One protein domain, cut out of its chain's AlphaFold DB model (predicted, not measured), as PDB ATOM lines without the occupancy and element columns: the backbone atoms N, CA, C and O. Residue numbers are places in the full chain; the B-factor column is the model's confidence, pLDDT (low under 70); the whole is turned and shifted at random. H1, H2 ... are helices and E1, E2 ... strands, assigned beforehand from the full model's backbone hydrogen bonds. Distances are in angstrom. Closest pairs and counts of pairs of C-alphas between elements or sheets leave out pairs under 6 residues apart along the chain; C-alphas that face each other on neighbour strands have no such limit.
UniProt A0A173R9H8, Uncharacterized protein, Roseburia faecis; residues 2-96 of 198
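Overview. This is residues 2 to 96 of the 198 residues of an uncharacterized protein of Roseburia faecis (UniProt A0A173R9H8). Helices H2, H3 and H4 stand side by side in a row; antiparallel strand hairpin E1 and E2 packs on H2 through E1. Mostly helix, the 95 printed residues hold two named strands, then four named helices. The whole is compact, radius of gyration of the C-alphas 12.1 A, spans 32 by 30 by 21 A.

Arrangement. Find E1 at residues 7 to 9 and E2 at 16 to 18; N 8 and O 17 are within hydrogen-bond range, 2.8 A. H2, residues 44 to 57, touches H3, residues 65 to 77, opposite ways at a shallow 24 degrees, closest at C-alphas 51 and 71, 5.6 A. H4, residues 81 to 94, touches H3 likewise at 21 degrees, closest at C-alphas 84 and 72, 4.3 A. H1, residues 36 to 39, is near H3. H2 and H3 have every O i to N i+4 pair within range, H4 9 of 10.

Along the chain. Find C-alpha 7 at (-1.422, 51.335, 51.878); H4, 20.3 A long, ends at C-alpha 94, (14.608, 56.609, 60.107).

Size, cuts and confidence. Residues 2 to 3 fall under pLDDT 70; link E2 to H1 is long.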
ATOM      1  N   GLN A   2       6.462  56.778  65.528       49.50
ATOM      2  CA  GLN A   2       5.418  55.826  65.122       49.50
ATOM      3  C   GLN A   2       5.432  55.743  63.592       49.50
ATOM      4  O   GLN A   2       5.120  56.737  62.942       49.50
ATOM      5  N   HIS A   3       5.833  54.600  63.030       64.25
ATOM      6  CA  HIS A   3       5.808  54.400  61.580       64.25
ATOM      7  C   HIS A   3       4.373  54.550  61.068       64.25
ATOM      8  O   HIS A   3       3.443  53.931  61.598       64.25
ATOM      9  N   GLN A   4       4.193  55.386  60.047       76.38
ATOM     10  CA  GLN A   4       2.907  55.530  59.389       76.38
ATOM     11  C   GLN A   4       2.620  54.249  58.603       76.38
ATOM     12  O   GLN A   4       3.430  53.782  57.809       76.38
ATOM     13  N   VAL A   5       1.454  53.651  58.834       86.69
ATOM     14  CA  VAL A   5       1.018  52.495  58.051       86.69
ATOM     15  C   VAL A   5       0.593  52.997  56.670       86.69
ATOM     16  O   VAL A   5      -0.376  53.745  56.560       86.69
ATOM     17  N   VAL A   6       1.326  52.595  55.631       91.31
ATOM     18  CA  VAL A   6       1.108  53.001  54.235       91.31
ATOM     19  C   VAL A   6       0.353  51.900  53.497       91.31
ATOM     20  O   VAL A   6       0.694  50.723  53.630       91.31
ATOM     21  N   GLU A   7      -0.671  52.266  52.727       93.00
ATOM     22  CA  GLU A   7      -1.422  51.335  51.878       93.00
ATOM     23  C   GLU A   7      -0.601  50.930  50.645       93.00
ATOM     24  O   GLU A   7       0.060  51.750  50.012       93.00
ATOM     25  N   LEU A   8      -0.634  49.642  50.308       93.44
ATOM     26  CA  LEU A   8       0.091  49.037  49.199       93.44
ATOM     27  C   LEU A   8      -0.820  48.074  48.430       93.44
ATOM     28  O   LEU A   8      -1.782  47.519  48.960       93.44
ATOM     29  N   GLU A   9      -0.452  47.797  47.183       94.19
ATOM     30  CA  GLU A   9      -1.060  46.745  46.370       94.19
ATOM     31  C   GLU A   9      -0.111  45.542  46.302       94.19
ATOM     32  O   GLU A   9       1.063  45.676  45.948       94.19
ATOM     33  N   CYS A  10      -0.595  44.340  46.623       94.44
ATOM     34  CA  CYS A  10       0.230  43.139  46.574       94.44
ATOM     35  C   CYS A  10       0.729  42.869  45.139       94.44
ATOM     36  O   CYS A  10      -0.078  42.581  44.254       94.44
ATOM     37  N   PRO A  11       2.049  42.791  44.892       92.94
ATOM     38  CA  PRO A  11       2.583  42.584  43.542       92.94
ATOM     39  C   PRO A  11       2.347  41.170  42.982       92.94
ATOM     40  O   PRO A  11       2.668  40.901  41.820       92.94
ATOM     41  N   GLY A  12       1.853  40.238  43.807       91.12
ATOM     42  CA  GLY A  12       1.483  38.878  43.409       91.12
ATOM     43  C   GLY A  12       0.006  38.734  43.036       91.12
ATOM     44  O   GLY A  12      -0.295  38.223  41.962       91.12
ATOM     45  N   CYS A  13      -0.897  39.186  43.910       94.25
ATOM     46  CA  CYS A  13      -2.342  38.945  43.790       94.25
ATOM     47  C   CYS A  13      -3.210  40.211  43.710       94.25
ATOM     48  O   CYS A  13      -4.429  40.087  43.703       94.25
ATOM     49  N   ALA A  14      -2.609  41.404  43.677       93.44
ATOM     50  CA  ALA A  14      -3.295  42.702  43.651       93.44
ATOM     51  C   ALA A  14      -4.197  43.008  44.867       93.44
ATOM     52  O   ALA A  14      -4.949  43.977  44.860       93.44
ATOM     53  N   ALA A  15      -4.124  42.211  45.938       94.38
ATOM     54  CA  ALA A  15      -4.837  42.508  47.175       94.38
ATOM     55  C   ALA A  15      -4.345  43.822  47.800       94.38
ATOM     56  O   ALA A  15      -3.135  44.054  47.863       94.38
ATOM     57  N   ILE A  16      -5.277  44.630  48.307       94.00
ATOM     58  CA  ILE A  16      -4.973  45.823  49.103       94.00
ATOM     59  C   ILE A  16      -4.431  45.367  50.460       94.00
ATOM     60  O   ILE A  16      -5.018  44.518  51.134       94.00
ATOM     61  N   ILE A  17      -3.270  45.892  50.819       94.31
ATOM     62  CA  ILE A  17      -2.462  45.517  51.982       94.31
ATOM     63  C   ILE A  17      -1.769  46.771  52.524       94.31
ATOM     64  O   ILE A  17      -1.951  47.859  51.990       94.31
ATOM     65  N   THR A  18      -0.961  46.648  53.576       93.44
ATOM     66  CA  THR A  18      -0.234  47.799  54.130       93.44
ATOM     67  C   THR A  18       1.199  47.453  54.528       93.44
ATOM     68  O   THR A  18       1.551  46.276  54.650       93.44
ATOM     69  N   THR A  19       2.027  48.463  54.808       89.75
ATOM     70  CA  THR A  19       3.361  48.279  55.418       89.75
ATOM     71  C   THR A  19       3.305  47.645  56.814       89.75
ATOM     72  O   THR A  19       4.307  47.125  57.292       89.75
ATOM     73  N   GLY A  20       2.131  47.588  57.457       88.69
ATOM     74  CA  GLY A  20       1.930  46.811  58.686       88.69
ATOM     75  C   GLY A  20       1.910  45.294  58.456       88.69
ATOM     76  O   GLY A  20       2.126  44.519  59.387       88.69
ATOM     77  N   THR A  21       1.677  44.844  57.217       88.06
ATOM     78  CA  THR A  21       1.659  43.421  56.856       88.06
ATOM     79  C   THR A  21       2.995  42.993  56.252       88.06
ATOM     80  O   THR A  21       3.320  43.358  55.128       88.06
ATOM     81  N   LYS A  22       3.775  42.177  56.978       89.50
ATOM     82  CA  LYS A  22       5.065  41.663  56.474       89.50
ATOM     83  C   LYS A  22       4.899  40.737  55.271       89.50
ATOM     84  O   LYS A  22       5.666  40.814  54.315       89.50
ATOM     85  N   THR A  23       3.879  39.886  55.301       92.75
ATOM     86  CA  THR A  23       3.543  38.925  54.245       92.75
ATOM     87  C   THR A  23       2.095  39.100  53.828       92.75
ATOM     88  O   THR A  23       1.225  39.328  54.668       92.75
ATOM     89  N   CYS A  24       1.818  38.952  52.535       93.44
ATOM     90  CA  CYS A  24       0.459  39.023  52.021       93.44
ATOM     91  C   CYS A  24      -0.382  37.869  52.598       93.44
ATOM     92  O   CYS A  24       0.014  36.716  52.435       93.44
ATOM     93  N   PRO A  25      -1.557  38.130  53.195       93.56
ATOM     94  CA  PRO A  25      -2.393  37.075  53.775       93.56
ATOM     95  C   PRO A  25      -3.027  36.142  52.728       93.56
ATOM     96  O   PRO A  25      -3.511  35.075  53.082       93.56
ATOM     97  N   TYR A  26      -3.019  36.528  51.447       93.56
ATOM     98  CA  TYR A  26      -3.671  35.775  50.370       93.56
ATOM     99  C   TYR A  26      -2.708  34.906  49.559       93.56
ATOM    100  O   TYR A  26      -3.028  33.771  49.228       93.56
ATOM    101  N   CYS A  27      -1.531  35.437  49.212       93.62
ATOM    102  CA  CYS A  27      -0.549  34.727  48.383       93.62
ATOM    103  C   CYS A  27       0.777  34.451  49.100       93.62
ATOM    104  O   CYS A  27       1.715  33.977  48.466       93.62
ATOM    105  N   PHE A  28       0.875  34.789  50.391       90.62
ATOM    106  CA  PHE A  28       2.048  34.584  51.254       90.62
ATOM    107  C   PHE A  28       3.342  35.254  50.782       90.62
ATOM    108  O   PHE A  28       4.404  35.065  51.369       90.62
ATOM    109  N   ARG A  29       3.258  36.096  49.751       90.56
ATOM    110  CA  ARG A  29       4.403  36.827  49.230       90.56
ATOM    111  C   ARG A  29       4.900  37.855  50.258       90.56
ATOM    112  O   ARG A  29       4.065  38.578  50.810       90.56
ATOM    113  N   PRO A  30       6.221  37.968  50.482       91.81
ATOM    114  CA  PRO A  30       6.810  39.068  51.238       91.81
ATOM    115  C   PRO A  30       6.369  40.428  50.686       91.81
ATOM    116  O   PRO A  30       6.454  40.681  49.483       91.81
ATOM    117  N   ILE A  31       5.874  41.290  51.567       92.69
ATOM    118  CA  ILE A  31       5.408  42.651  51.270       92.69
ATOM    119  C   ILE A  31       6.360  43.663  51.865       92.69
ATOM    120  O   ILE A  31       6.772  44.578  51.167       92.69
ATOM    121  N   VAL A  32       6.733  43.483  53.126       91.75
ATOM    122  CA  VAL A  32       7.823  44.233  53.740       91.75
ATOM    123  C   VAL A  32       9.023  43.311  53.800       91.75
ATOM    124  O   VAL A  32       8.958  42.235  54.397       91.75
ATOM    125  N   ILE A  33      10.112  43.724  53.161       91.06
ATOM    126  CA  ILE A  33      11.334  42.930  53.093       91.06
ATOM    127  C   ILE A  33      12.164  43.303  54.318       91.06
ATOM    128  O   ILE A  33      12.981  44.213  54.273       91.06
ATOM    129  N   THR A  34      11.912  42.614  55.432       83.12
ATOM    130  CA  THR A  34      12.638  42.836  56.696       83.12
ATOM    131  C   THR A  34      13.980  42.115  56.756       83.12
ATOM    132  O   THR A  34      14.755  42.351  57.666       83.12
ATOM    133  N   SER A  35      14.226  41.177  55.843       86.81
ATOM    134  CA  SER A  35      15.517  40.512  55.695       86.81
ATOM    135  C   SER A  35      15.746  40.207  54.229       86.81
ATOM    136  O   SER A  35      14.831  39.773  53.514       86.81
ATOM    137  N   PHE A  36      16.979  40.400  53.784       87.44
ATOM    138  CA  PHE A  36      17.371  40.207  52.394       87.44
ATOM    139  C   PHE A  36      17.148  38.769  51.892       87.44
ATOM    140  O   PHE A  36      16.851  38.555  50.715       87.44
ATOM    141  N   ASN A  37      17.204  37.777  52.788       87.81
ATOM    142  CA  ASN A  37      16.959  36.373  52.447       87.81
ATOM    143  C   ASN A  37      15.508  36.102  52.026       87.81
ATOM    144  O   ASN A  37      15.264  35.178  51.262       87.81
ATOM    145  N   SER A  38      14.544  36.931  52.446       88.62
ATOM    146  CA  SER A  38      13.130  36.749  52.070       88.62
ATOM    147  C   SER A  38      12.859  36.905  50.567       88.62
ATOM    148  O   SER A  38      11.806  36.496  50.084       88.62
ATOM    149  N   ILE A  39      13.812  37.473  49.823       90.50
ATOM    150  CA  ILE A  39      13.742  37.665  48.372       90.50
ATOM    151  C   ILE A  39      14.844  36.896  47.629       90.50
ATOM    152  O   ILE A  39      15.181  37.255  46.500       90.50
ATOM    153  N   SER A  40      15.433  35.858  48.242       86.62
ATOM    154  CA  SER A  40      16.462  35.024  47.601       86.62
ATOM    155  C   SER A  40      15.983  34.437  46.274       86.62
ATOM    156  O   SER A  40      16.719  34.486  45.292       86.62
ATOM    157  N   ASP A  41      14.731  33.980  46.246       88.75
ATOM    158  CA  ASP A  41      14.155  33.199  45.146       88.75
ATOM    159  C   ASP A  41      13.384  34.065  44.135       88.75
ATOM    160  O   ASP A  41      12.789  33.562  43.181       88.75
ATOM    161  N   PHE A  42      13.349  35.385  44.340       92.81
ATOM    162  CA  PHE A  42      12.595  36.283  43.472       92.81
ATOM    163  C   PHE A  42      13.296  36.443  42.121       92.81
ATOM    164  O   PHE A  42      14.469  36.814  42.039       92.81
ATOM    165  N   SER A  43      12.543  36.257  41.034       94.88
ATOM    166  CA  SER A  43      13.042  36.564  39.693       94.88
ATOM    167  C   SER A  43      13.205  38.075  39.489       94.88
ATOM    168  O   SER A  43      12.576  38.893  40.167       94.88
ATOM    169  N   SER A  44      13.961  38.491  38.468       94.50
ATOM    170  CA  SER A  44      14.055  39.915  38.102       94.50
ATOM    171  C   SER A  44      12.683  40.537  37.814       94.50
ATOM    172  O   SER A  44      12.464  41.716  38.086       94.50
ATOM    173  N   ARG A  45      11.729  39.758  37.286       94.94
ATOM    174  CA  ARG A  45      10.349  40.214  37.070       94.94
ATOM    175  C   ARG A  45       9.645  40.484  38.400       94.94
ATOM    176  O   ARG A  45       8.964  41.499  38.528       94.94
ATOM    177  N   ASP A  46       9.824  39.599  39.371       94.38
ATOM    178  CA  ASP A  46       9.218  39.709  40.697       94.38
ATOM    179  C   ASP A  46       9.758  40.914  41.459       94.38
ATOM    180  O   ASP A  46       8.961  41.696  41.984       94.38
ATOM    181  N   LEU A  47      11.077  41.115  41.430       95.75
ATOM    182  CA  LEU A  47      11.750  42.271  42.023       95.75
ATOM    183  C   LEU A  47      11.289  43.587  41.390       95.75
ATOM    184  O   LEU A  47      10.990  44.537  42.104       95.75
ATOM    185  N   ASN A  48      11.159  43.642  40.060       96.19
ATOM    186  CA  ASN A  48      10.669  44.845  39.381       96.19
ATOM    187  C   ASN A  48       9.214  45.172  39.745       96.19
ATOM    188  O   ASN A  48       8.888  46.336  39.975       96.19
ATOM    189  N   LYS A  49       8.336  44.162  39.833       94.94
ATOM    190  CA  LYS A  49       6.959  44.364  40.311       94.94
ATOM    191  C   LYS A  49       6.947  44.913  41.737       94.94
ATOM    192  O   LYS A  49       6.245  45.884  41.994       94.94
ATOM    193  N   GLN A  50       7.750  44.326  42.625       94.56
ATOM    194  CA  GLN A  50       7.865  44.760  44.016       94.56
ATOM    195  C   GLN A  50       8.362  46.211  44.115       94.56
ATOM    196  O   GLN A  50       7.714  47.054  44.728       94.56
ATOM    197  N   ALA A  51       9.459  46.528  43.423       96.06
ATOM    198  CA  ALA A  51      10.037  47.866  43.394       96.06
ATOM    199  C   ALA A  51       9.053  48.918  42.858       96.06
ATOM    200  O   ALA A  51       9.045  50.056  43.319       96.06
ATOM    201  N   ASN A  52       8.208  48.559  41.887       95.62
ATOM    202  CA  ASN A  52       7.179  49.458  41.365       95.62
ATOM    203  C   ASN A  52       6.078  49.761  42.386       95.62
ATOM    204  O   ASN A  52       5.604  50.893  42.415       95.62
ATOM    205  N   VAL A  53       5.694  48.792  43.222       94.88
ATOM    206  CA  VAL A  53       4.735  49.018  44.313       94.88
ATOM    207  C   VAL A  53       5.305  50.022  45.317       94.88
ATOM    208  O   VAL A  53       4.649  51.018  45.608       94.88
ATOM    209  N   TYR A  54       6.552  49.832  45.763       95.44
ATOM    210  CA  TYR A  54       7.185  50.768  46.701       95.44
ATOM    211  C   TYR A  54       7.361  52.163  46.104       95.44
ATOM    212  O   TYR A  54       7.005  53.142  46.744       95.44
ATOM    213  N   LYS A  55       7.827  52.273  44.852       95.12
ATOM    214  CA  LYS A  55       7.976  53.574  44.177       95.12
ATOM    215  C   LYS A  55       6.667  54.356  44.082       95.12
ATOM    216  O   LYS A  55       6.699  55.574  44.199       95.12
ATOM    217  N   LYS A  56       5.537  53.678  43.848       94.19
ATOM    218  CA  LYS A  56       4.220  54.330  43.843       94.19
ATOM    219  C   LYS A  56       3.882  54.882  45.228       94.19
ATOM    220  O   LYS A  56       3.515  56.042  45.326       94.19
ATOM    221  N   ALA A  57       4.064  54.082  46.275       92.38
ATOM    222  CA  ALA A  57       3.795  54.499  47.650       92.38
ATOM    223  C   ALA A  57       4.721  55.632  48.129       92.38
ATOM    224  O   ALA A  57       4.300  56.535  48.847       92.38
ATOM    225  N   MET A  58       5.976  55.633  47.676       91.19
ATOM    226  CA  MET A  58       6.951  56.680  47.985       91.19
ATOM    227  C   MET A  58       6.649  58.032  47.326       91.19
ATOM    228  O   MET A  58       7.287  59.016  47.689       91.19
ATOM    229  N   ALA A  59       5.711  58.107  46.373       91.50
ATOM    230  CA  ALA A  59       5.273  59.392  45.827       91.50
ATOM    231  C   ALA A  59       4.655  60.282  46.920       91.50
ATOM    232  O   ALA A  59       4.884  61.489  46.917       91.50
ATOM    233  N   ASP A  60       3.950  59.664  47.871       90.00
ATOM    234  CA  ASP A  60       3.318  60.340  49.006       90.00
ATOM    235  C   ASP A  60       4.140  60.201  50.303       90.00
ATOM    236  O   ASP A  60       4.057  61.050  51.189       90.00
ATOM    237  N   HIS A  61       4.976  59.157  50.402       88.06
ATOM    238  CA  HIS A  61       5.776  58.829  51.592       88.06
ATOM    239  C   HIS A  61       7.275  58.626  51.265       88.06
ATOM    240  O   HIS A  61       7.796  57.515  51.399       88.06
ATOM    241  N   PRO A  62       8.001  59.664  50.808       88.38
ATOM    242  CA  PRO A  62       9.368  59.525  50.283       88.38
ATOM    243  C   PRO A  62      10.437  59.159  51.328       88.38
ATOM    244  O   PRO A  62      11.518  58.682  50.956       88.38
ATOM    245  N   ASP A  63      10.144  59.382  52.608       88.25
ATOM    246  CA  ASP A  63      11.080  59.216  53.727       88.25
ATOM    247  C   ASP A  63      10.670  58.074  54.674       88.25
ATOM    248  O   ASP A  63      11.229  57.921  55.751       88.25
ATOM    249  N   ASP A  64       9.714  57.229  54.265       91.06
ATOM    250  CA  ASP A  64       9.340  56.043  55.041       91.06
ATOM    251  C   ASP A  64      10.490  55.017  55.045       91.06
ATOM    252  O   ASP A  64      10.905  54.522  53.987       91.06
ATOM    253  N   GLY A  65      11.021  54.695  56.230       91.06
ATOM    254  CA  GLY A  65      12.175  53.805  56.375       91.06
ATOM    255  C   GLY A  65      11.902  52.371  55.918       91.06
ATOM    256  O   GLY A  65      12.787  51.722  55.356       91.06
ATOM    257  N   ILE A  66      10.668  51.878  56.073       91.88
ATOM    258  CA  ILE A  66      10.276  50.517  55.683       91.88
ATOM    259  C   ILE A  66      10.261  50.381  54.157       91.88
ATOM    260  O   ILE A  66      10.796  49.406  53.607       91.88
ATOM    261  N   LEU A  67       9.667  51.358  53.467       94.00
ATOM    262  CA  LEU A  67       9.639  51.420  52.007       94.00
ATOM    263  C   LEU A  67      11.046  51.599  51.438       94.00
ATOM    264  O   LEU A  67      11.415  50.866  50.518       94.00
ATOM    265  N   ASN A  68      11.839  52.508  52.011       95.00
ATOM    266  CA  ASN A  68      13.222  52.731  51.591       95.00
ATOM    267  C   ASN A  68      14.073  51.463  51.756       95.00
ATOM    268  O   ASN A  68      14.727  51.050  50.799       95.00
ATOM    269  N   THR A  69      13.989  50.777  52.899       95.19
ATOM    270  CA  THR A  69      14.701  49.507  53.136       95.19
ATOM    271  C   THR A  69      14.284  48.432  52.133       95.19
ATOM    272  O   THR A  69      15.121  47.821  51.462       95.19
ATOM    273  N   SER A  70      12.974  48.230  51.965       95.19
ATOM    274  CA  SER A  70      12.454  47.184  51.080       95.19
ATOM    275  C   SER A  70      12.805  47.445  49.609       95.19
ATOM    276  O   SER A  70      13.146  46.520  48.861       95.19
ATOM    277  N   LEU A  71      12.764  48.710  49.180       96.44
ATOM    278  CA  LEU A  71      13.157  49.115  47.835       96.44
ATOM    279  C   LEU A  71      14.672  48.988  47.621       96.44
ATOM    280  O   LEU A  71      15.086  48.510  46.561       96.44
ATOM    281  N   ALA A  72      15.489  49.337  48.620       97.06
ATOM    282  CA  ALA A  72      16.941  49.185  48.565       97.06
ATOM    283  C   ALA A  72      17.348  47.724  48.337       97.06
ATOM    284  O   ALA A  72      18.160  47.443  47.454       97.06
ATOM    285  N   PHE A  73      16.724  46.775  49.043       96.75
ATOM    286  CA  PHE A  73      16.967  45.345  48.833       96.75
ATOM    287  C   PHE A  73      16.582  44.873  47.429       96.75
ATOM    288  O   PHE A  73      17.337  44.121  46.804       96.75
ATOM    289  N   CYS A  74      15.460  45.361  46.886       96.88
ATOM    290  CA  CYS A  74      15.092  45.078  45.499       96.88
ATOM    291  C   CYS A  74      16.148  45.607  44.520       96.88
ATOM    292  O   CYS A  74      16.569  44.884  43.616       96.88
ATOM    293  N   TYR A  75      16.601  46.851  44.700       97.88
ATOM    294  CA  TYR A  75      17.632  47.445  43.849       97.88
ATOM    295  C   TYR A  75      18.977  46.740  43.966       97.88
ATOM    296  O   TYR A  75      19.624  46.525  42.941       97.88
ATOM    297  N   LEU A  76      19.369  46.319  45.167       97.31
ATOM    298  CA  LEU A  76      20.601  45.572  45.381       97.31
ATOM    299  C   LEU A  76      20.570  44.226  44.644       97.31
ATOM    300  O   LEU A  76      21.493  43.936  43.885       97.31
ATOM    301  N   LYS A  77      19.482  43.447  44.765       95.62
ATOM    302  CA  LYS A  77      19.299  42.198  43.994       95.62
ATOM    303  C   LYS A  77      19.281  42.431  42.480       95.62
ATOM    304  O   LYS A  77      19.758  41.591  41.722       95.62
ATOM    305  N   LEU A  78      18.752  43.569  42.032       96.19
ATOM    306  CA  LEU A  78      18.760  43.984  40.624       96.19
ATOM    307  C   LEU A  78      20.101  44.595  40.171       96.19
ATOM    308  O   LEU A  78      20.206  44.999  39.015       96.19
ATOM    309  N   LYS A  79      21.114  44.672  41.048       96.56
ATOM    310  CA  LYS A  79      22.431  45.296  40.798       96.56
ATOM    311  C   LYS A  79      22.357  46.786  40.433       96.56
ATOM    312  O   LYS A  79      23.276  47.348  39.841       96.56
ATOM    313  N   LEU A  80      21.271  47.456  40.810       97.69
ATOM    314  CA  LEU A  80      21.076  48.897  40.651       97.69
ATOM    315  C   LEU A  80      21.688  49.631  41.852       97.69
ATOM    316  O   LEU A  80      20.983  50.242  42.652       97.69
ATOM    317  N   TYR A  81      23.012  49.529  41.988       98.19
ATOM    318  CA  TYR A  81      23.732  49.897  43.211       98.19
ATOM    319  C   TYR A  81      23.537  51.353  43.644       98.19
ATOM    320  O   TYR A  81      23.332  51.599  44.823       98.19
ATOM    321  N   ASP A  82      23.561  52.313  42.715       98.06
ATOM    322  CA  ASP A  82      23.381  53.735  43.050       98.06
ATOM    323  C   ASP A  82      21.999  54.025  43.649       98.06
ATOM    324  O   ASP A  82      21.887  54.728  44.652       98.06
ATOM    325  N   ASN A  83      20.954  53.403  43.098       97.81
ATOM    326  CA  ASN A  83      19.606  53.517  43.648       97.81
ATOM    327  C   ASN A  83      19.499  52.812  45.007       97.81
ATOM    328  O   ASN A  83      18.846  53.324  45.910       97.81
ATOM    329  N   ALA A  84      20.150  51.652  45.164       98.12
ATOM    330  CA  ALA A  84      20.180  50.930  46.434       98.12
ATOM    331  C   ALA A  84      20.853  51.759  47.539       98.12
ATOM    332  O   ALA A  84      20.285  51.890  48.615       98.12
ATOM    333  N   ILE A  85      22.016  52.362  47.254       97.69
ATOM    334  CA  ILE A  85      22.748  53.221  48.198       97.69
ATOM    335  C   ILE A  85      21.870  54.391  48.648       97.69
ATOM    336  O   ILE A  85      21.728  54.599  49.847       97.69
ATOM    337  N   SER A  86      21.228  55.099  47.712       96.75
ATOM    338  CA  SER A  86      20.360  56.235  48.052       96.75
ATOM    339  C   SER A  86      19.179  55.830  48.944       96.75
ATOM    340  O   SER A  86      18.852  56.543  49.890       96.75
ATOM    341  N   CYS A  87      18.555  54.678  48.679       96.69
ATOM    342  CA  CYS A  87      17.478  54.167  49.524       96.69
ATOM    343  C   CYS A  87      17.984  53.696  50.898       96.69
ATOM    344  O   CYS A  87      17.310  53.935  51.894       96.69
ATOM    345  N   PHE A  88      19.161  53.067  50.984       96.56
ATOM    346  CA  PHE A  88      19.749  52.689  52.273       96.56
ATOM    347  C   PHE A  88      20.096  53.907  53.132       96.56
ATOM    348  O   PHE A  88      19.839  53.887  54.327       96.56
ATOM    349  N   GLU A  89      20.636  54.973  52.537       94.44
ATOM    350  CA  GLU A  89      20.943  56.213  53.259       94.44
ATOM    351  C   GLU A  89      19.682  56.820  53.886       94.44
ATOM    352  O   GLU A  89      19.674  57.077  55.085       94.44
ATOM    353  N   LYS A  90      18.588  56.923  53.120       93.50
ATOM    354  CA  LYS A  90      17.277  57.348  53.641       93.50
ATOM    355  C   LYS A  90      16.741  56.419  54.731       93.50
ATOM    356  O   LYS A  90      16.178  56.880  55.714       93.50
ATOM    357  N   ALA A  91      16.899  55.106  54.570       92.81
ATOM    358  CA  ALA A  91      16.435  54.147  55.569       92.81
ATOM    359  C   ALA A  91      17.179  54.286  56.908       92.81
ATOM    360  O   ALA A  91      16.557  54.185  57.962       92.81
ATOM    361  N   LEU A  92      18.488  54.561  56.869       91.94
ATOM    362  CA  LEU A  92      19.313  54.775  58.062       91.94
ATOM    363  C   LEU A  92      18.971  56.073  58.810       91.94
ATOM    364  O   LEU A  92      19.249  56.161  60.004       91.94
ATOM    365  N   GLU A  93      18.366  57.062  58.144       89.75
ATOM    366  CA  GLU A  93      17.858  58.276  58.801       89.75
ATOM    367  C   GLU A  93      16.651  57.979  59.712       89.75
ATOM    368  O   GLU A  93      16.507  58.616  60.755       89.75
ATOM    369  N   ASP A  94      15.812  56.998  59.349       81.62
ATOM    370  CA  ASP A  94      14.608  56.609  60.107       81.62
ATOM    371  C   ASP A  94      14.882  55.474  61.112       81.62
ATOM    372  O   ASP A  94      14.358  55.478  62.228       81.62
ATOM    373  N   ASN A  95      15.734  54.509  60.744       78.62
ATOM    374  CA  ASN A  95      16.066  53.352  61.574       78.62
ATOM    375  C   ASN A  95      17.581  53.095  61.632       78.62
ATOM    376  O   ASN A  95      18.142  52.325  60.851       78.62
ATOM    377  N   PHE A  96      18.234  53.720  62.611       77.19
ATOM    378  CA  PHE A  96      19.677  53.602  62.838       77.19
ATOM    379  C   PHE A  96      20.092  52.312  63.573       77.19
ATOM    380  O   PHE A  96      21.286  52.084  63.756       77.19
TER     381      PHE A  96